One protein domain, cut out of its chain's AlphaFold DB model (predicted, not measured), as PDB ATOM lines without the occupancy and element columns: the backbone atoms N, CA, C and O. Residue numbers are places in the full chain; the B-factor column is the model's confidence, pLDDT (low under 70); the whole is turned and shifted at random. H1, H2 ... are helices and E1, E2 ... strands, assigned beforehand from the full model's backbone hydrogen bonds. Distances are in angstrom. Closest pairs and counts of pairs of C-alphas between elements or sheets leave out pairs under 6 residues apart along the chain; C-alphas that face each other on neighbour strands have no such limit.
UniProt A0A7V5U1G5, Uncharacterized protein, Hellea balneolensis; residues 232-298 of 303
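This is residues 232 to 298 of the 303 residues of an uncharacterized protein of Hellea balneolensis (UniProt A0A7V5U1G5). A long, twisted two-strand hairpin, E2 and E3, makes most of the length of a rod, with short strands added along E3: E4, and E1 beyond it, next to one part of E3, and E5 next to another. The small helix H1 and part of the unnamed stretch 236 to 248 lie at one end of the rod, and the hairpin's turn at residues 268 and 269 lies at the other. The printed part has 67 residues, with one named helix and five named strands; along the chain E1 comes first, then H1, then E2 to E5; the strands form one branched sheet with neighbour pairs E1 and E4 parallel, and E2 and E3, E3 and E4, and E3 and E5 antiparallel, and the class is mostly strand. The whole is loose, with a radius of gyration of the C-alphas of 13.7 A, and spans 43 by 16 by 15 A.

E1, residues 233 to 235, is an edge strand and the parallel neighbour of E4, residues 285 to 289; N 235 and O 288 are 2.8 A apart, within hydrogen-bond range. H1, residues 249 to 254, is not on the sheet. Its closest C-alpha pair with E3, residues 270 to 281, is Tyr 252 and Asn 281, 7.8 A apart. In H1 every O i to N i+4 pair is within hydrogen-bond range. E2, residues 257 to 267, and E3 form an antiparallel hairpin, with N 259 and O 278 at 2.8 A and N 267 and O 270 at 2.9 A. E2 bends by 63 degrees at residue 264, and E3 bends by 54 degrees at residue 273. E2 lies on one side of E3; E4 and E5, residues 294 to 297, lie on the other side. E3 and E4 form a second antiparallel hairpin, with N 287 and O 279 at 2.8 A. E2, E3 and E4 make a meander, each strand the antiparallel neighbour of the one before. E5 is antiparallel to E3, with N 275 and O 294 at 2.8 A. E4 and E5 are apart.

E1 begins at C-alpha 233, (-111.973, 5.635, 179.518), and is 6.6 A long. H1 is 8.7 A long, E2 27.3 A, E3 32.0 A, E4 13.1 A and E5 9.2 A. C-alpha 270, where E3 begins, is at (-133.742, 11.559, 175.512). E5 ends at C-alpha 297, (-128.095, 18.552, 167.663).

The two C-alphas farthest apart are those of Gly 247 and Gly 269, at 43.7 A. The sheet is strongly twisted, its C-alphas up to 6.0 A off its best plane. The link from E1 to H1, 13 residues, is long; the other links are tight. The printed part has no cut. Its mean pLDDT is 89.6, and residue 232 alone is under 70.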
ATOM      1  N   TYR A 232    -113.625   2.849 176.022       66.44
ATOM      2  CA  TYR A 232    -113.616   4.274 176.342       66.44
ATOM      3  C   TYR A 232    -113.424   4.523 177.836       66.44
ATOM      4  O   TYR A 232    -114.284   4.213 178.661       66.44
ATOM      5  N   ARG A 233    -112.287   5.130 178.176       82.06
ATOM      6  CA  ARG A 233    -111.973   5.635 179.518       82.06
ATOM      7  C   ARG A 233    -112.156   7.147 179.551       82.06
ATOM      8  O   ARG A 233    -111.965   7.802 178.534       82.06
ATOM      9  N   TRP A 234    -112.479   7.702 180.713       85.62
ATOM     10  CA  TRP A 234    -112.535   9.153 180.903       85.62
ATOM     11  C   TRP A 234    -111.214   9.696 181.425       85.62
ATOM     12  O   TRP A 234    -110.555   9.066 182.255       85.62
ATOM     13  N   ALA A 235    -110.827  10.860 180.918       89.38
ATOM     14  CA  ALA A 235    -109.595  11.541 181.263       89.38
ATOM     15  C   ALA A 235    -109.862  13.022 181.514       89.38
ATOM     16  O   ALA A 235    -110.440  13.707 180.681       89.38
ATOM     17  N   SER A 236    -109.346  13.563 182.614       89.38
ATOM     18  CA  SER A 236    -109.501  14.993 182.907       89.38
ATOM     19  C   SER A 236    -108.714  15.918 181.967       89.38
ATOM     20  O   SER A 236    -108.938  17.125 181.958       89.38
ATOM     21  N   ASN A 237    -107.757  15.382 181.202       93.12
ATOM     22  CA  ASN A 237    -107.001  16.094 180.170       93.12
ATOM     23  C   ASN A 237    -106.320  15.099 179.198       93.12
ATOM     24  O   ASN A 237    -106.178  13.924 179.550       93.12
ATOM     25  N   PRO A 238    -105.829  15.554 178.025       92.94
ATOM     26  CA  PRO A 238    -105.165  14.705 177.024       92.94
ATOM     27  C   PRO A 238    -103.915  13.954 177.485       92.94
ATOM     28  O   PRO A 238    -103.450  13.067 176.795       92.94
ATOM     29  N   TYR A 239    -103.328  14.291 178.629       94.06
ATOM     30  CA  TYR A 239    -102.097  13.653 179.108       94.06
ATOM     31  C   TYR A 239    -102.290  13.026 180.487       94.06
ATOM     32  O   TYR A 239    -101.322  12.789 181.208       94.06
ATOM     33  N   ARG A 240    -103.547  12.765 180.878       91.44
ATOM     34  CA  ARG A 240    -103.912  12.281 182.214       91.44
ATOM     35  C   ARG A 240    -103.246  10.951 182.564       91.44
ATOM     36  O   ARG A 240    -102.979  10.717 183.739       91.44
ATOM     37  N   PHE A 241    -103.005  10.110 181.567       90.06
ATOM     38  CA  PHE A 241    -102.450   8.773 181.746       90.06
ATOM     39  C   PHE A 241    -100.941   8.693 181.533       90.06
ATOM     40  O   PHE A 241    -100.388   7.608 181.674       90.06
ATOM     41  N   TYR A 242    -100.264   9.820 181.278       92.44
ATOM     42  CA  TYR A 242     -98.811   9.828 181.149       92.44
ATOM     43  C   TYR A 242     -98.152   9.194 182.376       92.44
ATOM     44  O   TYR A 242     -98.351   9.634 183.513       92.44
ATOM     45  N   GLN A 243     -97.320   8.193 182.116       89.44
ATOM     46  CA  GLN A 243     -96.465   7.560 183.102       89.44
ATOM     47  C   GLN A 243     -95.013   7.677 182.635       89.44
ATOM     48  O   GLN A 243     -94.748   7.487 181.447       89.44
ATOM     49  N   PRO A 244     -94.055   7.936 183.543       90.31
ATOM     50  CA  PRO A 244     -92.641   8.057 183.178       90.31
ATOM     51  C   PRO A 244     -92.060   6.828 182.460       90.31
ATOM     52  O   PRO A 244     -91.092   6.950 181.717       90.31
ATOM     53  N   GLN A 245     -92.656   5.647 182.649       90.19
ATOM     54  CA  GLN A 245     -92.241   4.409 181.983       90.19
ATOM     55  C   GLN A 245     -92.497   4.393 180.464       90.19
ATOM     56  O   GLN A 245     -91.883   3.603 179.757       90.19
ATOM     57  N   TYR A 246     -93.364   5.271 179.945       85.31
ATOM     58  CA  TYR A 246     -93.656   5.388 178.507       85.31
ATOM     59  C   TYR A 246     -92.674   6.313 177.766       85.31
ATOM     60  O   TYR A 246     -92.891   6.669 176.610       85.31
ATOM     61  N   GLY A 247     -91.589   6.717 178.432       90.62
ATOM     62  CA  GLY A 247     -90.587   7.633 177.906       90.62
ATOM     63  C   GLY A 247     -90.814   9.071 178.361       90.62
ATOM     64  O   GLY A 247     -91.405   9.340 179.408       90.62
ATOM     65  N   SER A 248     -90.297  10.025 177.588       94.94
ATOM     66  CA  SER A 248     -90.397  11.440 177.943       94.94
ATOM     67  C   SER A 248     -91.828  11.957 177.781       94.94
ATOM     68  O   SER A 248     -92.576  11.541 176.896       94.94
ATOM     69  N   ARG A 249     -92.206  12.950 178.592       93.31
ATOM     70  CA  ARG A 249     -93.507  13.627 178.468       93.31
ATOM     71  C   ARG A 249     -93.729  14.239 177.082       93.31
ATOM     72  O   ARG A 249     -94.865  14.297 176.621       93.31
ATOM     73  N   LEU A 250     -92.655  14.701 176.439       94.69
ATOM     74  CA  LEU A 250     -92.692  15.204 175.066       94.69
ATOM     75  C   LEU A 250     -93.020  14.075 174.090       94.69
ATOM     76  O   LEU A 250     -93.992  14.193 173.357       94.69
ATOM     77  N   GLY A 251     -92.317  12.942 174.180       93.88
ATOM     78  CA  GLY A 251     -92.620  11.762 173.369       93.88
ATOM     79  C   GLY A 251     -94.048  11.259 173.582       93.88
ATOM     80  O   GLY A 251     -94.728  10.917 172.619       93.88
ATOM     81  N   TYR A 252     -94.555  11.292 174.817       94.69
ATOM     82  CA  TYR A 252     -95.950  10.949 175.081       94.69
ATOM     83  C   TYR A 252     -96.920  11.892 174.365       94.69
ATOM     84  O   TYR A 252     -97.880  11.447 173.737       94.69
ATOM     85  N   ARG A 253     -96.669  13.202 174.452       94.94
ATOM     86  CA  ARG A 253     -97.492  14.219 173.799       94.94
ATOM     87  C   ARG A 253     -97.496  14.050 172.284       94.94
ATOM     88  O   ARG A 253     -98.568  14.083 171.696       94.94
ATOM     89  N   ASP A 254     -96.328  13.857 171.687       96.19
ATOM     90  CA  ASP A 254     -96.173  13.795 170.233       96.19
ATOM     91  C   ASP A 254     -96.827  12.532 169.641       96.19
ATOM     92  O   ASP A 254     -97.261  12.536 168.495       96.19
ATOM     93  N   ASN A 255     -96.986  11.479 170.452       94.94
ATOM     94  CA  ASN A 255     -97.727  10.264 170.102       94.94
ATOM     95  C   ASN A 255     -99.202  10.284 170.542       94.94
ATOM     96  O   ASN A 255     -99.916   9.301 170.344       94.94
ATOM     97  N   THR A 256     -99.673  11.369 171.161       95.88
ATOM     98  CA  THR A 256    -101.079  11.516 171.543       95.88
ATOM     99  C   THR A 256    -101.819  12.292 170.462       95.88
ATOM    100  O   THR A 256    -101.580  13.479 170.257       95.88
ATOM    101  N   TRP A 257    -102.763  11.632 169.804       96.19
ATOM    102  CA  TRP A 257    -103.658  12.245 168.826       96.19
ATOM    103  C   TRP A 257    -105.016  12.515 169.464       96.19
ATOM    104  O   TRP A 257    -105.515  11.659 170.184       96.19
ATOM    105  N   CYS A 258    -105.636  13.664 169.190       96.00
ATOM    106  CA  CYS A 258    -106.981  13.964 169.671       96.00
ATOM    107  C   CYS A 258    -107.867  14.491 168.548       96.00
ATOM    108  O   CYS A 258    -107.476  15.387 167.804       96.00
ATOM    109  N   GLU A 259    -109.098  13.999 168.492       95.94
ATOM    110  CA  GLU A 259    -110.104  14.404 167.521       95.94
ATOM    111  C   GLU A 259    -111.485  14.509 168.165       95.94
ATOM    112  O   GLU A 259    -111.755  13.928 169.219       95.94
ATOM    113  N   ARG A 260    -112.378  15.282 167.545       94.12
ATOM    114  CA  ARG A 260    -113.769  15.345 167.990       94.12
ATOM    115  C   ARG A 260    -114.575  14.269 167.284       94.12
ATOM    116  O   ARG A 260    -114.700  14.298 166.065       94.12
ATOM    117  N   VAL A 261    -115.164  13.379 168.066       91.81
ATOM    118  CA  VAL A 261    -116.048  12.317 167.584       91.81
ATOM    119  C   VAL A 261    -117.484  12.622 167.984       91.81
ATOM    120  O   VAL A 261    -117.726  13.327 168.967       91.81
ATOM    121  N   LEU A 262    -118.436  12.130 167.197       91.31
ATOM    122  CA  LEU A 262    -119.858  12.191 167.518       91.31
ATOM    123  C   LEU A 262    -120.238  10.896 168.228       91.31
ATOM    124  O   LEU A 262    -119.952   9.811 167.724       91.31
ATOM    125  N   VAL A 263    -120.854  11.020 169.396       86.06
ATOM    126  CA  VAL A 263    -121.324   9.890 170.194       86.06
ATOM    127  C   VAL A 263    -122.774  10.108 170.578       86.06
ATOM    128  O   VAL A 263    -123.180  11.219 170.929       86.06
ATOM    129  N   ASP A 264    -123.543   9.028 170.538       86.06
ATOM    130  CA  ASP A 264    -124.891   9.031 171.076       86.06
ATOM    131  C   ASP A 264    -124.808   9.058 172.601       86.06
ATOM    132  O   ASP A 264    -124.150   8.226 173.238       86.06
ATOM    133  N   ALA A 265    -125.472  10.035 173.198       84.06
ATOM    134  CA  ALA A 265    -125.536  10.191 174.636       84.06
ATOM    135  C   ALA A 265    -126.958  10.546 175.054       84.06
ATOM    136  O   ALA A 265    -127.761  11.032 174.266       84.06
ATOM    137  N   ARG A 266    -127.294  10.280 176.312       84.81
ATOM    138  CA  ARG A 266    -128.606  10.585 176.861       84.81
ATOM    139  C   ARG A 266    -128.533  11.872 177.671       84.81
ATOM    140  O   ARG A 266    -127.800  11.940 178.657       84.81
ATOM    141  N   HIS A 267    -129.304  12.871 177.274       85.50
ATOM    142  CA  HIS A 267    -129.362  14.205 177.863       85.50
ATOM    143  C   HIS A 267    -130.831  14.509 178.184       85.50
ATOM    144  O   HIS A 267    -131.709  14.222 177.378       85.50
ATOM    145  N   TYR A 268    -131.138  14.946 179.411       84.31
ATOM    146  CA  TYR A 268    -132.515  15.204 179.882       84.31
ATOM    147  C   TYR A 268    -133.567  14.142 179.486       84.31
ATOM    148  O   TYR A 268    -134.698  14.449 179.114       84.31
ATOM    149  N   GLY A 269    -133.200  12.860 179.578       82.19
ATOM    150  CA  GLY A 269    -134.115  11.735 179.368       82.19
ATOM    151  C   GLY A 269    -134.242  11.227 177.928       82.19
ATOM    152  O   GLY A 269    -134.741  10.110 177.764       82.19
ATOM    153  N   HIS A 270    -133.718  11.939 176.930       82.25
ATOM    154  CA  HIS A 270    -133.742  11.559 175.512       82.25
ATOM    155  C   HIS A 270    -132.324  11.363 174.948       82.25
ATOM    156  O   HIS A 270    -131.344  11.730 175.592       82.25
ATOM    157  N   THR A 271    -132.210  10.716 173.786       85.31
ATOM    158  CA  THR A 271    -130.923  10.464 173.116       85.31
ATOM    159  C   THR A 271    -130.588  11.622 172.181       85.31
ATOM    160  O   THR A 271    -131.425  12.020 171.374       85.31
ATOM    161  N   GLU A 272    -129.367  12.133 172.276       86.44
ATOM    162  CA  GLU A 272    -128.832  13.225 171.468       86.44
ATOM    163  C   GLU A 272    -127.441  12.891 170.938       86.44
ATOM    164  O   GLU A 272    -126.691  12.116 171.542       86.44
ATOM    165  N   ILE A 273    -127.075  13.542 169.834       88.38
ATOM    166  CA  ILE A 273    -125.721  13.469 169.298       88.38
ATOM    167  C   ILE A 273    -124.866  14.513 170.013       88.38
ATOM    168  O   ILE A 273    -125.016  15.729 169.831       88.38
ATOM    169  N   VAL A 274    -123.921  14.020 170.802       88.88
ATOM    170  CA  VAL A 274    -122.957  14.836 171.529       88.88
ATOM    171  C   VAL A 274    -121.601  14.664 170.874       88.88
ATOM    172  O   VAL A 274    -121.111  13.560 170.659       88.88
ATOM    173  N   SER A 275    -120.955  15.774 170.557       92.75
ATOM    174  CA  SER A 275    -119.558  15.757 170.174       92.75
ATOM    175  C   SER A 275    -118.693  15.704 171.431       92.75
ATOM    176  O   SER A 275    -118.883  16.510 172.339       92.75
ATOM    177  N   VAL A 276    -117.700  14.823 171.464       92.06
ATOM    178  CA  VAL A 276    -116.707  14.731 172.546       92.06
ATOM    179  C   VAL A 276    -115.298  14.737 171.969       92.06
ATOM    180  O   VAL A 276    -115.095  14.342 170.822       92.06
ATOM    181  N   LEU A 277    -114.316  15.200 172.742       95.38
ATOM    182  CA  LEU A 277    -112.908  15.099 172.370       95.38
ATOM    183  C   LEU A 277    -112.383  13.723 172.788       95.38
ATOM    184  O   LEU A 277    -112.271  13.430 173.979       95.38
ATOM    185  N   GLN A 278    -112.061  12.894 171.805       93.31
ATOM    186  CA  GLN A 278    -111.431  11.597 171.984       93.31
ATOM    187  C   GLN A 278    -109.944  11.725 171.687       93.31
ATOM    188  O   GLN A 278    -109.558  12.234 170.641       93.31
ATOM    189  N   CYS A 279    -109.113  11.231 172.592       94.62
ATOM    190  CA  CYS A 279    -107.685  11.105 172.384       94.62
ATOM    191  C   CYS A 279    -107.295   9.631 172.260       94.62
ATOM    192  O   CYS A 279    -107.927   8.751 172.843       94.62
ATOM    193  N   SER A 280    -106.249   9.366 171.491       93.56
ATOM    194  CA  SER A 280    -105.641   8.059 171.311       93.56
ATOM    195  C   SER A 280    -104.148   8.167 171.553       93.56
ATOM    196  O   SER A 280    -103.504   9.128 171.132       93.56
ATOM    197  N   ASN A 281    -103.608   7.180 172.251       93.44
ATOM    198  CA  ASN A 281    -102.188   7.047 172.487       93.44
ATOM    199  C   ASN A 281    -101.801   5.554 172.385       93.44
ATOM    200  O   ASN A 281    -102.550   4.717 172.896       93.44
ATOM    201  N   PRO A 282    -100.658   5.197 171.766       91.12
ATOM    202  CA  PRO A 282    -100.227   3.805 171.616       91.12
ATOM    203  C   PRO A 282    -100.135   3.002 172.923       91.12
ATOM    204  O   PRO A 282    -100.355   1.793 172.901       91.12
ATOM    205  N   TRP A 283     -99.830   3.648 174.052       88.62
ATOM    206  CA  TRP A 283     -99.659   2.978 175.346       88.62
ATOM    207  C   TRP A 283    -100.971   2.823 176.123       88.62
ATOM    208  O   TRP A 283    -101.178   1.808 176.781       88.62
ATOM    209  N   ASP A 284    -101.871   3.806 176.036       86.44
ATOM    210  CA  ASP A 284    -103.090   3.861 176.862       86.44
ATOM    211  C   ASP A 284    -104.384   3.538 176.099       86.44
ATOM    212  O   ASP A 284    -105.450   3.376 176.705       86.44
ATOM    213  N   GLY A 285    -104.305   3.437 174.771       89.19
ATOM    214  CA  GLY A 285    -105.454   3.263 173.894       89.19
ATOM    215  C   GLY A 285    -106.253   4.556 173.714       89.19
ATOM    216  O   GLY A 285    -105.704   5.657 173.697       89.19
ATOM    217  N   THR A 286    -107.566   4.417 173.531       90.50
ATOM    218  CA  THR A 286    -108.495   5.526 173.270       90.50
ATOM    219  C   THR A 286    -109.257   5.939 174.523       90.50
ATOM    220  O   THR A 286    -109.801   5.097 175.236       90.50
ATOM    221  N   TYR A 287    -109.371   7.238 174.764       89.88
ATOM    222  CA  TYR A 287    -110.073   7.799 175.915       89.88
ATOM    223  C   TYR A 287    -110.729   9.133 175.567       89.88
ATOM    224  O   TYR A 287    -110.372   9.781 174.590       89.88
ATOM    225  N   ILE A 288    -111.708   9.538 176.367       91.44
ATOM    226  CA  ILE A 288    -112.522  10.732 176.153       91.44
ATOM    227  C   ILE A 288    -112.178  11.769 177.215       91.44
ATOM    228  O   ILE A 288    -112.000  11.439 178.390       91.44
ATOM    229  N   ILE A 289    -112.073  13.028 176.795       92.75
ATOM    230  CA  ILE A 289    -111.739  14.134 177.687       92.75
ATOM    231  C   ILE A 289    -112.991  14.630 178.407       92.75
ATOM    232  O   ILE A 289    -113.958  15.058 177.779       92.75
ATOM    233  N   GLU A 290    -112.942  14.607 179.730       91.31
ATOM    234  CA  GLU A 290    -113.973  15.144 180.613       91.31
ATOM    235  C   GLU A 290    -114.195  16.637 180.347       91.31
ATOM    236  O   GLU A 290    -113.248  17.423 180.270       91.31
ATOM    237  N   GLY A 291    -115.454  17.045 180.225       89.81
ATOM    238  CA  GLY A 291    -115.860  18.431 180.007       89.81
ATOM    239  C   GLY A 291    -115.673  18.902 178.569       89.81
ATOM    240  O   GLY A 291    -115.846  20.086 178.287       89.81
ATOM    241  N   SER A 292    -115.306  18.003 177.653       92.00
ATOM    242  CA  SER A 292    -115.166  18.319 176.227       92.00
ATOM    243  C   SER A 292    -116.468  18.150 175.437       92.00
ATOM    244  O   SER A 292    -116.482  18.352 174.213       92.00
ATOM    245  N   GLU A 293    -117.545  17.779 176.131       90.50
ATOM    246  CA  GLU A 293    -118.874  17.572 175.570       90.50
ATOM    247  C   GLU A 293    -119.422  18.849 174.922       90.50
ATOM    248  O   GLU A 293    -119.410  19.926 175.516       90.50
ATOM    249  N   LEU A 294    -119.945  18.718 173.705       90.38
ATOM    250  CA  LEU A 294    -120.719  19.747 173.018       90.38
ATOM    251  C   LEU A 294    -121.952  19.091 172.404       90.38
ATOM    252  O   LEU A 294    -121.818  18.205 171.564       90.38
ATOM    253  N   VAL A 295    -123.141  19.538 172.797       86.81
ATOM    254  CA  VAL A 295    -124.394  19.106 172.165       86.81
ATOM    255  C   VAL A 295    -124.430  19.681 170.750       86.81
ATOM    256  O   VAL A 295    -124.360  20.900 170.582       86.81
ATOM    257  N   VAL A 296    -124.452  18.814 169.736       84.94
ATOM    258  CA  VAL A 296    -124.408  19.235 168.323       84.94
ATOM    259  C   VAL A 296    -125.810  19.432 167.779       84.94
ATOM    260  O   VAL A 296    -126.064  20.416 167.087       84.94
ATOM    261  N   ASP A 297    -126.709  18.507 168.103       76.50
ATOM    262  CA  ASP A 297    -128.095  18.552 167.663       76.50
ATOM    263  C   ASP A 297    -129.011  18.133 168.814       76.50
ATOM    264  O   ASP A 297    -128.970  16.991 169.276       76.50
ATOM    265  N   CYS A 298    -129.800  19.098 169.285       70.38
ATOM    266  CA  CYS A 298    -130.863  18.907 170.261       70.38
ATOM    267  C   CYS A 298    -132.190  19.054 169.507       70.38
ATOM    268  O   CYS A 298    -132.652  20.183 169.292       70.38
TER     269      CYS A 298